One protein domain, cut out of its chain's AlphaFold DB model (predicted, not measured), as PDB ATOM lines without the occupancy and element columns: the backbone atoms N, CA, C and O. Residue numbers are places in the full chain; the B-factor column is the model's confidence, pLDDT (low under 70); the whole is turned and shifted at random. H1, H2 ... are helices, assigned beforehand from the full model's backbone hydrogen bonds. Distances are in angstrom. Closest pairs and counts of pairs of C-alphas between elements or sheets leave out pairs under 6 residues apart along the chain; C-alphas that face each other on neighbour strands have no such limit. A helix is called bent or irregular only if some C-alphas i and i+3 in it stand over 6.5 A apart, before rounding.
ATOM      1  N   VAL A 190     -11.383 -68.571  21.463       67.69
ATOM      2  CA  VAL A 190     -10.696 -67.582  20.612       67.69
ATOM      3  C   VAL A 190     -11.691 -66.572  20.035       67.69
ATOM      4  O   VAL A 190     -11.442 -65.368  20.079       67.69
ATOM      5  N   ALA A 191     -12.853 -67.042  19.573       65.00
ATOM      6  CA  ALA A 191     -13.912 -66.171  19.066       65.00
ATOM      7  C   ALA A 191     -14.439 -65.210  20.147       65.00
ATOM      8  O   ALA A 191     -14.642 -64.023  19.883       65.00
ATOM      9  N   GLN A 192     -14.599 -65.694  21.384       55.91
ATOM     10  CA  GLN A 192     -15.032 -64.853  22.493       55.91
ATOM     11  C   GLN A 192     -13.984 -63.826  22.915       55.91
ATOM     12  O   GLN A 192     -14.382 -62.745  23.306       55.91
ATOM     13  N   ALA A 193     -12.680 -64.089  22.845       61.59
ATOM     14  CA  ALA A 193     -11.672 -63.103  23.252       61.59
ATOM     15  C   ALA A 193     -11.548 -61.929  22.257       61.59
ATOM     16  O   ALA A 193     -11.411 -60.776  22.667       61.59
ATOM     17  N   VAL A 194     -11.656 -62.206  20.953       70.00
ATOM     18  CA  VAL A 194     -11.469 -61.206  19.885       70.00
ATOM     19  C   VAL A 194     -12.615 -60.192  19.819       70.00
ATOM     20  O   VAL A 194     -12.367 -59.004  19.642       70.00
ATOM     21  N   LEU A 195     -13.867 -60.629  20.009       63.06
ATOM     22  CA  LEU A 195     -15.044 -59.743  19.928       63.06
ATOM     23  C   LEU A 195     -15.183 -58.779  21.105       63.06
ATOM     24  O   LEU A 195     -15.983 -57.851  21.093       63.06
ATOM     25  N   SER A 196     -14.446 -59.055  22.158       62.50
ATOM     26  CA  SER A 196     -14.856 -58.693  23.490       62.50
ATOM     27  C   SER A 196     -13.716 -57.875  24.114       62.50
ATOM     28  O   SER A 196     -13.949 -56.784  24.632       62.50
ATOM     29  N   GLY A 197     -12.456 -58.241  23.842       66.31
ATOM     30  CA  GLY A 197     -11.263 -57.454  24.168       66.31
ATOM     31  C   GLY A 197     -11.361 -55.953  23.849       66.31
ATOM     32  O   GLY A 197     -11.093 -55.155  24.745       66.31
ATOM     33  N   PRO A 198     -11.813 -55.525  22.653       68.19
ATOM     34  CA  PRO A 198     -11.935 -54.103  22.324       68.19
ATOM     35  C   PRO A 198     -12.930 -53.338  23.209       68.19
ATOM     36  O   PRO A 198     -12.683 -52.180  23.531       68.19
ATOM     37  N   VAL A 199     -14.016 -53.981  23.659       68.31
ATOM     38  CA  VAL A 199     -15.022 -53.358  24.540       68.31
ATOM     39  C   VAL A 199     -14.458 -53.160  25.950       68.31
ATOM     40  O   VAL A 199     -14.657 -52.094  26.532       68.31
ATOM     41  N   ILE A 200     -13.688 -54.121  26.486       71.19
ATOM     42  CA  ILE A 200     -12.953 -53.898  27.748       71.19
ATOM     43  C   ILE A 200     -11.867 -52.855  27.586       71.19
ATOM     44  O   ILE A 200     -11.757 -52.000  28.453       71.19
ATOM     45  N   VAL A 201     -11.073 -52.893  26.515       70.31
ATOM     46  CA  VAL A 201      -9.963 -51.945  26.345       70.31
ATOM     47  C   VAL A 201     -10.498 -50.525  26.200       70.31
ATOM     48  O   VAL A 201      -9.976 -49.633  26.856       70.31
ATOM     49  N   ALA A 202     -11.582 -50.317  25.448       66.75
ATOM     50  CA  ALA A 202     -12.246 -49.020  25.366       66.75
ATOM     51  C   ALA A 202     -12.843 -48.591  26.716       66.75
ATOM     52  O   ALA A 202     -12.683 -47.443  27.110       66.75
ATOM     53  N   SER A 203     -13.462 -49.507  27.467       64.62
ATOM     54  CA  SER A 203     -14.028 -49.191  28.789       64.62
ATOM     55  C   SER A 203     -12.953 -48.888  29.837       64.62
ATOM     56  O   SER A 203     -13.150 -48.029  30.691       64.62
ATOM     57  N   ILE A 204     -11.799 -49.557  29.763       72.50
ATOM     58  CA  ILE A 204     -10.636 -49.275  30.608       72.50
ATOM     59  C   ILE A 204      -9.990 -47.954  30.190       72.50
ATOM     60  O   ILE A 204      -9.688 -47.149  31.061       72.50
ATOM     61  N   ALA A 205      -9.806 -47.701  28.891       69.81
ATOM     62  CA  ALA A 205      -9.239 -46.452  28.392       69.81
ATOM     63  C   ALA A 205     -10.112 -45.252  28.783       69.81
ATOM     64  O   ALA A 205      -9.591 -44.300  29.350       69.81
ATOM     65  N   LEU A 206     -11.434 -45.351  28.601       65.94
ATOM     66  CA  LEU A 206     -12.398 -44.352  29.072       65.94
ATOM     67  C   LEU A 206     -12.381 -44.207  30.599       65.94
ATOM     68  O   LEU A 206     -12.485 -43.101  31.114       65.94
ATOM     69  N   GLY A 207     -12.211 -45.306  31.340       67.88
ATOM     70  CA  GLY A 207     -12.063 -45.264  32.795       67.88
ATOM     71  C   GLY A 207     -10.782 -44.561  33.254       67.88
ATOM     72  O   GLY A 207     -10.801 -43.865  34.264       67.88
ATOM     73  N   ILE A 208      -9.677 -44.720  32.520       69.12
ATOM     74  CA  ILE A 208      -8.398 -44.052  32.799       69.12
ATOM     75  C   ILE A 208      -8.476 -42.570  32.428       69.12
ATOM     76  O   ILE A 208      -8.023 -41.735  33.206       69.12
ATOM     77  N   HIS A 223      -5.029 -47.231  49.884       64.62
ATOM     78  CA  HIS A 223      -6.149 -47.895  49.228       64.62
ATOM     79  C   HIS A 223      -5.912 -48.201  47.730       64.62
ATOM     80  O   HIS A 223      -6.350 -49.246  47.250       64.62
ATOM     81  N   LYS A 224      -5.165 -47.366  46.990       65.31
ATOM     82  CA  LYS A 224      -4.898 -47.580  45.549       65.31
ATOM     83  C   LYS A 224      -3.792 -48.613  45.290       65.31
ATOM     84  O   LYS A 224      -3.893 -49.395  44.346       65.31
ATOM     85  N   LYS A 225      -2.796 -48.700  46.181       68.69
ATOM     86  CA  LYS A 225      -1.733 -49.728  46.135       68.69
ATOM     87  C   LYS A 225      -2.278 -51.139  46.413       68.69
ATOM     88  O   LYS A 225      -1.842 -52.107  45.789       68.69
ATOM     89  N   LEU A 226      -3.284 -51.253  47.283       73.50
ATOM     90  CA  LEU A 226      -3.964 -52.525  47.550       73.50
ATOM     91  C   LEU A 226      -4.800 -53.014  46.353       73.50
ATOM     92  O   LEU A 226      -4.794 -54.208  46.070       73.50
ATOM     93  N   GLY A 227      -5.445 -52.113  45.601       67.94
ATOM     94  CA  GLY A 227      -6.266 -52.480  44.437       67.94
ATOM     95  C   GLY A 227      -5.481 -53.129  43.287       67.94
ATOM     96  O   GLY A 227      -5.914 -54.139  42.736       67.94
ATOM     97  N   ILE A 228      -4.296 -52.602  42.961       68.38
ATOM     98  CA  ILE A 228      -3.446 -53.126  41.872       68.38
ATOM     99  C   ILE A 228      -2.815 -54.474  42.252       68.38
ATOM    100  O   ILE A 228      -2.730 -55.390  41.431       68.38
ATOM    101  N   THR A 229      -2.417 -54.621  43.517       66.25
ATOM    102  CA  THR A 229      -1.816 -55.861  44.033       66.25
ATOM    103  C   THR A 229      -2.839 -57.005  44.081       66.25
ATOM    104  O   THR A 229      -2.510 -58.150  43.783       66.25
ATOM    105  N   LEU A 230      -4.109 -56.703  44.375       57.22
ATOM    106  CA  LEU A 230      -5.189 -57.697  44.386       57.22
ATOM    107  C   LEU A 230      -5.558 -58.190  42.971       57.22
ATOM    108  O   LEU A 230      -5.976 -59.336  42.808       57.22
ATOM    109  N   PHE A 231      -5.379 -57.345  41.950       54.44
ATOM    110  CA  PHE A 231      -5.698 -57.667  40.554       54.44
ATOM    111  C   PHE A 231      -4.649 -58.549  39.865       54.44
ATOM    112  O   PHE A 231      -4.985 -59.288  38.943       54.44
ATOM    113  N   THR A 232      -3.392 -58.499  40.305       57.31
ATOM    114  CA  THR A 232      -2.281 -59.237  39.678       57.31
ATOM    115  C   THR A 232      -1.988 -60.590  40.334       57.31
ATOM    116  O   THR A 232      -1.379 -61.449  39.705       57.31
ATOM    117  N   ALA A 233      -2.461 -60.834  41.561       49.78
ATOM    118  CA  ALA A 233      -2.078 -62.013  42.343       49.78
ATOM    119  C   ALA A 233      -2.959 -63.270  42.159       49.78
ATOM    120  O   ALA A 233      -2.689 -64.284  42.799       49.78
ATOM    121  N   THR A 234      -4.009 -63.264  41.322       49.06
ATOM    122  CA  THR A 234      -4.905 -64.436  41.198       49.06
ATOM    123  C   THR A 234      -5.192 -64.839  39.748       49.06
ATOM    124  O   THR A 234      -5.935 -64.181  39.026       49.06
ATOM    125  N   HIS A 235      -4.623 -65.969  39.317       49.62
ATOM    126  CA  HIS A 235      -4.908 -66.605  38.026       49.62
ATOM    127  C   HIS A 235      -6.351 -67.143  38.012       49.62
ATOM    128  O   HIS A 235      -6.631 -68.204  38.570       49.62
ATOM    129  N   ARG A 236      -7.288 -66.424  37.381       53.44
ATOM    130  CA  ARG A 236      -8.649 -66.929  37.120       53.44
ATOM    131  C   ARG A 236      -8.780 -67.483  35.691       53.44
ATOM    132  O   ARG A 236      -8.124 -66.970  34.785       53.44
ATOM    133  N   PRO A 237      -9.625 -68.512  35.467       66.62
ATOM    134  CA  PRO A 237      -9.812 -69.128  34.156       66.62
ATOM    135  C   PRO A 237     -10.387 -68.131  33.142       66.62
ATOM    136  O   PRO A 237     -11.336 -67.401  33.436       66.62
ATOM    137  N   ALA A 238      -9.816 -68.124  31.934       48.41
ATOM    138  CA  ALA A 238     -10.084 -67.153  30.866       48.41
ATOM    139  C   ALA A 238     -11.574 -67.019  30.483       48.41
ATOM    140  O   ALA A 238     -12.016 -65.957  30.043       48.41
ATOM    141  N   GLN A 239     -12.363 -68.068  30.723       64.56
ATOM    142  CA  GLN A 239     -13.809 -68.103  30.502       64.56
ATOM    143  C   GLN A 239     -14.562 -66.996  31.273       64.56
ATOM    144  O   GLN A 239     -15.568 -66.482  30.787       64.56
ATOM    145  N   ASN A 240     -14.034 -66.549  32.420       66.81
ATOM    146  CA  ASN A 240     -14.617 -65.461  33.214       66.81
ATOM    147  C   ASN A 240     -14.491 -64.086  32.540       66.81
ATOM    148  O   ASN A 240     -15.351 -63.228  32.730       66.81
ATOM    149  N   TYR A 241     -13.453 -63.879  31.728       67.56
ATOM    150  CA  TYR A 241     -13.230 -62.606  31.043       67.56
ATOM    151  C   TYR A 241     -14.051 -62.519  29.756       67.56
ATOM    152  O   TYR A 241     -14.694 -61.505  29.510       67.56
ATOM    153  N   ALA A 242     -14.138 -63.614  28.999       60.06
ATOM    154  CA  ALA A 242     -15.035 -63.727  27.849       60.06
ATOM    155  C   ALA A 242     -16.511 -63.510  28.225       60.06
ATOM    156  O   ALA A 242     -17.258 -62.848  27.503       60.06
ATOM    157  N   HIS A 243     -16.925 -64.023  29.386       79.44
ATOM    158  CA  HIS A 243     -18.273 -63.811  29.899       79.44
ATOM    159  C   HIS A 243     -18.523 -62.351  30.300       79.44
ATOM    160  O   HIS A 243     -19.533 -61.771  29.903       79.44
ATOM    161  N   ALA A 244     -17.584 -61.733  31.027       71.31
ATOM    162  CA  ALA A 244     -17.667 -60.320  31.401       71.31
ATOM    163  C   ALA A 244     -17.785 -59.412  30.172       71.31
ATOM    164  O   ALA A 244     -18.501 -58.413  30.171       71.31
ATOM    165  N   LEU A 245     -17.120 -59.805  29.097       74.38
ATOM    166  CA  LEU A 245     -17.077 -59.038  27.879       74.38
ATOM    167  C   LEU A 245     -18.302 -59.165  26.994       74.38
ATOM    168  O   LEU A 245     -18.791 -58.165  26.468       74.38
ATOM    169  N   LEU A 246     -18.823 -60.382  26.871       77.31
ATOM    170  CA  LEU A 246     -20.115 -60.599  26.243       77.31
ATOM    171  C   LEU A 246     -21.213 -59.845  27.010       77.31
ATOM    172  O   LEU A 246     -22.076 -59.227  26.393       77.31
ATOM    173  N   GLY A 247     -21.137 -59.824  28.345       75.19
ATOM    174  CA  GLY A 247     -22.027 -59.034  29.194       75.19
ATOM    175  C   GLY A 247     -21.924 -57.532  28.928       75.19
ATOM    176  O   GLY A 247     -22.946 -56.863  28.795       75.19
ATOM    177  N   LEU A 248     -20.705 -57.009  28.772       81.50
ATOM    178  CA  LEU A 248     -20.488 -55.586  28.523       81.50
ATOM    179  C   LEU A 248     -20.992 -55.158  27.136       81.50
ATOM    180  O   LEU A 248     -21.653 -54.131  27.021       81.50
ATOM    181  N   LEU A 249     -20.788 -55.987  26.107       75.31
ATOM    182  CA  LEU A 249     -21.313 -55.732  24.763       75.31
ATOM    183  C   LEU A 249     -22.849 -55.723  24.732       75.31
ATOM    184  O   LEU A 249     -23.450 -54.860  24.091       75.31
ATOM    185  N   ILE A 250     -23.493 -56.658  25.438       85.12
ATOM    186  CA  ILE A 250     -24.960 -56.707  25.533       85.12
ATOM    187  C   ILE A 250     -25.497 -55.435  26.199       85.12
ATOM    188  O   ILE A 250     -26.463 -54.851  25.708       85.12
ATOM    189  N   VAL A 251     -24.852 -54.970  27.275       79.56
ATOM    190  CA  VAL A 251     -25.205 -53.710  27.942       79.56
ATOM    191  C   VAL A 251     -25.061 -52.532  26.973       79.56
ATOM    192  O   VAL A 251     -25.997 -51.748  26.839       79.56
ATOM    193  N   THR A 252     -23.960 -52.438  26.222       82.50
ATOM    194  CA  THR A 252     -23.762 -51.358  25.239       82.50
ATOM    195  C   THR A 252     -24.852 -51.342  24.163       82.50
ATOM    196  O   THR A 252     -25.420 -50.288  23.881       82.50
ATOM    197  N   LEU A 253     -25.202 -52.500  23.595       78.12
ATOM    198  CA  LEU A 253     -26.242 -52.582  22.565       78.12
ATOM    199  C   LEU A 253     -27.634 -52.226  23.108       78.12
ATOM    200  O   LEU A 253     -28.398 -51.552  22.416       78.12
ATOM    201  N   ALA A 254     -27.948 -52.603  24.349       84.19
ATOM    202  CA  ALA A 254     -29.206 -52.233  24.998       84.19
ATOM    203  C   ALA A 254     -29.317 -50.712  25.214       84.19
ATOM    204  O   ALA A 254     -30.371 -50.121  24.970       84.19
ATOM    205  N   PHE A 255     -28.217 -50.061  25.603       83.12
ATOM    206  CA  PHE A 255     -28.163 -48.603  25.735       83.12
ATOM    207  C   PHE A 255     -28.273 -47.891  24.381       83.12
ATOM    208  O   PHE A 255     -28.984 -46.890  24.288       83.12
ATOM    209  N   CYS A 256     -27.658 -48.422  23.316       82.69
ATOM    210  CA  CYS A 256     -27.844 -47.890  21.965       82.69
ATOM    211  C   CYS A 256     -29.308 -47.962  21.519       82.69
ATOM    212  O   CYS A 256     -29.821 -46.980  20.989       82.69
ATOM    213  N   GLN A 257     -29.990 -49.081  21.770       90.12
ATOM    214  CA  GLN A 257     -31.403 -49.243  21.415       90.12
ATOM    215  C   GLN A 257     -32.313 -48.283  22.192       90.12
ATOM    216  O   GLN A 257     -33.168 -47.630  21.591       90.12
ATOM    217  N   LEU A 258     -32.109 -48.150  23.509       85.75
ATOM    218  CA  LEU A 258     -32.855 -47.212  24.356       85.75
ATOM    219  C   LEU A 258     -32.668 -45.764  23.886       85.75
ATOM    220  O   LEU A 258     -33.628 -44.994  23.826       85.75
ATOM    221  N   TRP A 259     -31.439 -45.412  23.504       85.38
ATOM    222  CA  TRP A 259     -31.120 -44.095  22.974       85.38
ATOM    223  C   TRP A 259     -31.824 -43.833  21.641       85.38
ATOM    224  O   TRP A 259     -32.535 -42.835  21.514       85.38
ATOM    225  N   THR A 260     -31.701 -44.736  20.663       83.00
ATOM    226  CA  THR A 260     -32.358 -44.562  19.357       83.00
ATOM    227  C   THR A 260     -33.879 -44.514  19.480       83.00
ATOM    228  O   THR A 260     -34.501 -43.666  18.844       83.00
ATOM    229  N   GLY A 261     -34.470 -45.340  20.350       87.06
ATOM    230  CA  GLY A 261     -35.907 -45.307  20.632       87.06
ATOM    231  C   GLY A 261     -36.347 -43.980  21.253       87.06
ATOM    232  O   GLY A 261     -37.327 -43.387  20.812       87.06
ATOM    233  N   SER A 262     -35.577 -43.435  22.200       79.81
ATOM    234  CA  SER A 262     -35.879 -42.123  22.795       79.81
ATOM    235  C   SER A 262     -35.803 -40.964  21.794       79.81
ATOM    236  O   SER A 262     -36.526 -39.984  21.941       79.81
ATOM    237  N   LEU A 263     -34.967 -41.070  20.756       82.19
ATOM    238  CA  LEU A 263     -34.857 -40.034  19.726       82.19
ATOM    239  C   LEU A 263     -35.946 -40.139  18.656       82.19
ATOM    240  O   LEU A 263     -36.373 -39.111  18.135       82.19
ATOM    241  N   GLN A 264     -36.370 -41.356  18.312       85.62
ATOM    242  CA  GLN A 264     -37.336 -41.591  17.237       85.62
ATOM    243  C   GLN A 264     -38.780 -41.614  17.740       85.62
ATOM    244  O   GLN A 264     -39.631 -40.941  17.168       85.62
ATOM    245  N   GLU A 265     -39.059 -42.335  18.826       85.31
ATOM    246  CA  GLU A 265     -40.431 -42.592  19.277       85.31
ATOM    247  C   GLU A 265     -40.945 -41.499  20.227       85.31
ATOM    248  O   GLU A 265     -42.093 -41.075  20.141       85.31
ATOM    249  N   TYR A 266     -40.106 -40.953  21.110       78.25
ATOM    250  CA  TYR A 266     -40.535 -39.921  22.065       78.25
ATOM    251  C   TYR A 266     -41.190 -38.665  21.438       78.25
ATOM    252  O   TYR A 266     -42.212 -38.206  21.973       78.25
ATOM    253  N   PRO A 267     -40.663 -38.079  20.338       79.69
ATOM    254  CA  PRO A 267     -41.294 -36.910  19.725       79.69
ATOM    255  C   PRO A 267     -42.641 -37.238  19.066       79.69
ATOM    256  O   PRO A 267     -43.508 -36.366  19.017       79.69
ATOM    257  N   GLU A 268     -42.846 -38.479  18.617       83.38
ATOM    258  CA  GLU A 268     -44.109 -38.922  18.013       83.38
ATOM    259  C   GLU A 268     -45.234 -39.018  19.057       83.38
ATOM    260  O   GLU A 268     -46.376 -38.661  18.776       83.38
ATOM    261  N   TRP A 269     -44.916 -39.418  20.293       78.81
ATOM    262  CA  TRP A 269     -45.925 -39.681  21.326       78.81
ATOM    263  C   TRP A 269     -46.281 -38.475  22.191       78.81
ATOM    264  O   TRP A 269     -47.390 -38.399  22.717       78.81
ATOM    265  N   THR A 270     -45.349 -37.542  22.387       81.69
ATOM    266  CA  THR A 270     -45.539 -36.461  23.370       81.69
ATOM    267  C   THR A 270     -45.869 -35.116  22.739       81.69
ATOM    268  O   THR A 270     -46.299 -34.212  23.454       81.69
ATOM    269  N   THR A 271     -45.677 -34.945  21.422       83.50
ATOM    270  CA  THR A 271     -45.756 -33.649  20.698       83.50
ATOM    271  C   THR A 271     -44.924 -32.515  21.324       83.50
ATOM    272  O   THR A 271     -44.990 -31.363  20.899       83.50
ATOM    273  N   CYS A 272     -44.109 -32.839  22.329       79.19
ATOM    274  CA  CYS A 272     -43.325 -31.923  23.133       79.19
ATOM    275  C   CYS A 272     -41.841 -32.165  22.855       79.19
ATOM    276  O   CYS A 272     -41.404 -33.287  22.598       79.19
ATOM    277  N   LYS A 273     -41.036 -31.105  22.946       77.94
ATOM    278  CA  LYS A 273     -39.578 -31.212  22.838       77.94
ATOM    279  C   LYS A 273     -39.038 -32.020  24.024       77.94
ATOM    280  O   LYS A 273     -39.407 -31.744  25.165       77.94
ATOM    281  N   VAL A 274     -38.158 -32.990  23.758       76.25
ATOM    282  CA  VAL A 274     -37.488 -33.795  24.797       76.25
ATOM    283  C   VAL A 274     -36.851 -32.849  25.830       76.25
ATOM    284  O   VAL A 274     -36.081 -31.966  25.428       76.25
ATOM    285  N   PRO A 275     -37.155 -32.986  27.136       77.81
ATOM    286  CA  PRO A 275     -36.539 -32.165  28.171       77.81
ATOM    287  C   PRO A 275     -35.013 -32.276  28.090       77.81
ATOM    288  O   PRO A 275     -34.474 -33.382  28.069       77.81
ATOM    289  N   MET A 276     -34.300 -31.142  28.078       73.81
ATOM    290  CA  MET A 276     -32.832 -31.123  27.925       73.81
ATOM    291  C   MET A 276     -32.104 -31.985  28.968       73.81
ATOM    292  O   MET A 276     -31.048 -32.527  28.661       73.81
ATOM    293  N   GLY A 277     -32.700 -32.185  30.150       73.31
ATOM    294  CA  GLY A 277     -32.149 -33.034  31.209       73.31
ATOM    295  C   GLY A 277     -31.956 -34.508  30.827       73.31
ATOM    296  O   GLY A 277     -31.074 -35.154  31.381       73.31
ATOM    297  N   VAL A 278     -32.717 -35.038  29.860       70.38
ATOM    298  CA  VAL A 278     -32.575 -36.433  29.390       70.38
ATOM    299  C   VAL A 278     -31.394 -36.583  28.422       70.38
ATOM    300  O   VAL A 278     -30.796 -37.653  28.331       70.38
ATOM    301  N   ASN A 279     -30.997 -35.499  27.751       69.00
ATOM    302  CA  ASN A 279     -29.871 -35.497  26.818       69.00
ATOM    303  C   ASN A 279     -28.527 -35.203  27.498       69.00
ATOM    304  O   ASN A 279     -27.488 -35.524  26.931       69.00
ATOM    305  N   THR A 280     -28.521 -34.636  28.708       70.69
ATOM    306  CA  THR A 280     -27.299 -34.287  29.452       70.69
ATOM    307  C   THR A 280     -26.273 -35.427  29.562       70.69
ATOM    308  O   THR A 280     -25.123 -35.189  29.195       70.69
ATOM    309  N   PRO A 281     -26.626 -36.666  29.976       66.81
ATOM    310  CA  PRO A 281     -25.633 -37.742  30.087       66.81
ATOM    311  C   PRO A 281     -25.037 -38.181  28.737       66.81
ATOM    312  O   PRO A 281     -23.949 -38.740  28.705       66.81
ATOM    313  N   TRP A 282     -25.711 -37.895  27.621       65.69
ATOM    314  CA  TRP A 282     -25.272 -38.269  26.270       65.69
ATOM    315  C   TRP A 282     -24.524 -37.149  25.546       65.69
ATOM    316  O   TRP A 282     -23.768 -37.407  24.613       65.69
ATOM    317  N   ILE A 283     -24.737 -35.902  25.971       64.00
ATOM    318  CA  ILE A 283     -24.012 -34.726  25.483       64.00
ATOM    319  C   ILE A 283     -22.603 -34.680  26.085       64.00
ATOM    320  O   ILE A 283     -21.668 -34.323  25.378       64.00
ATOM    321  N   ILE A 284     -22.432 -35.102  27.343       59.97
ATOM    322  CA  ILE A 284     -21.119 -35.142  28.012       59.97
ATOM    323  C   ILE A 284     -20.155 -36.125  27.323       59.97
ATOM    324  O   ILE A 284     -18.964 -35.876  27.307       59.97
ATOM    325  N   GLY A 285     -20.654 -37.189  26.684       55.50
ATOM    326  CA  GLY A 285     -19.820 -38.119  25.907       55.50
ATOM    327  C   GLY A 285     -19.552 -37.710  24.450       55.50
ATOM    328  O   GLY A 285     -19.053 -38.533  23.685       55.50
TER     329      GLY A 285
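This is residues 190 to 208 and 223 to 285 of the 287 residues of an uncharacterized protein of Fibularhizoctonia sp. CBS 109695 (UniProt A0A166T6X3). One long helix, H4, is the beam of a flat, open frame: H1 packs on its first half, H2 meets it there with residues 197 to 200 alone and runs off about perpendicular to it, H3 sticks out free, and past H5 the chain folds back to H6, near H4. It is all helix, 82 residues with six named helices, extended, with radius of gyration of the C-alphas 18.3 A and spans 56 by 34 by 14 A.

Start at H1, residues 190 to 194: it touches H4, residues 239 to 264, at 241 to 246 alone, closest C-alphas Gln 192 and Ala 242, 5.5 A. H2, residues 197 to 208, touches H4 with 197 to 200 alone, about perpendicular at 75 degrees, closest C-alphas Ile 200 and Leu 245, 6.6 A. H3, residues 223 to 232, is apart from H4. H5, residues 266 to 270, meets H4 only through their link. H6, residues 276 to 285, is irregular, C-alphas 278 and 281 being 7.1 A apart. O i to N i+4 pairs are within hydrogen-bond range throughout H1, H2, H4 and H5, in H3 5 of 6, in H6 3 of 6.

Find C-alpha 239 at (-13.809, -68.103, 30.502); H4 runs 37.8 A to C-alpha 264 at (-37.336, -41.591, 17.237).

Residues 209 to 222 are cut out, a 17.0 A gap between C-alphas 208 and 223. Forty printed residues have pLDDT under 70.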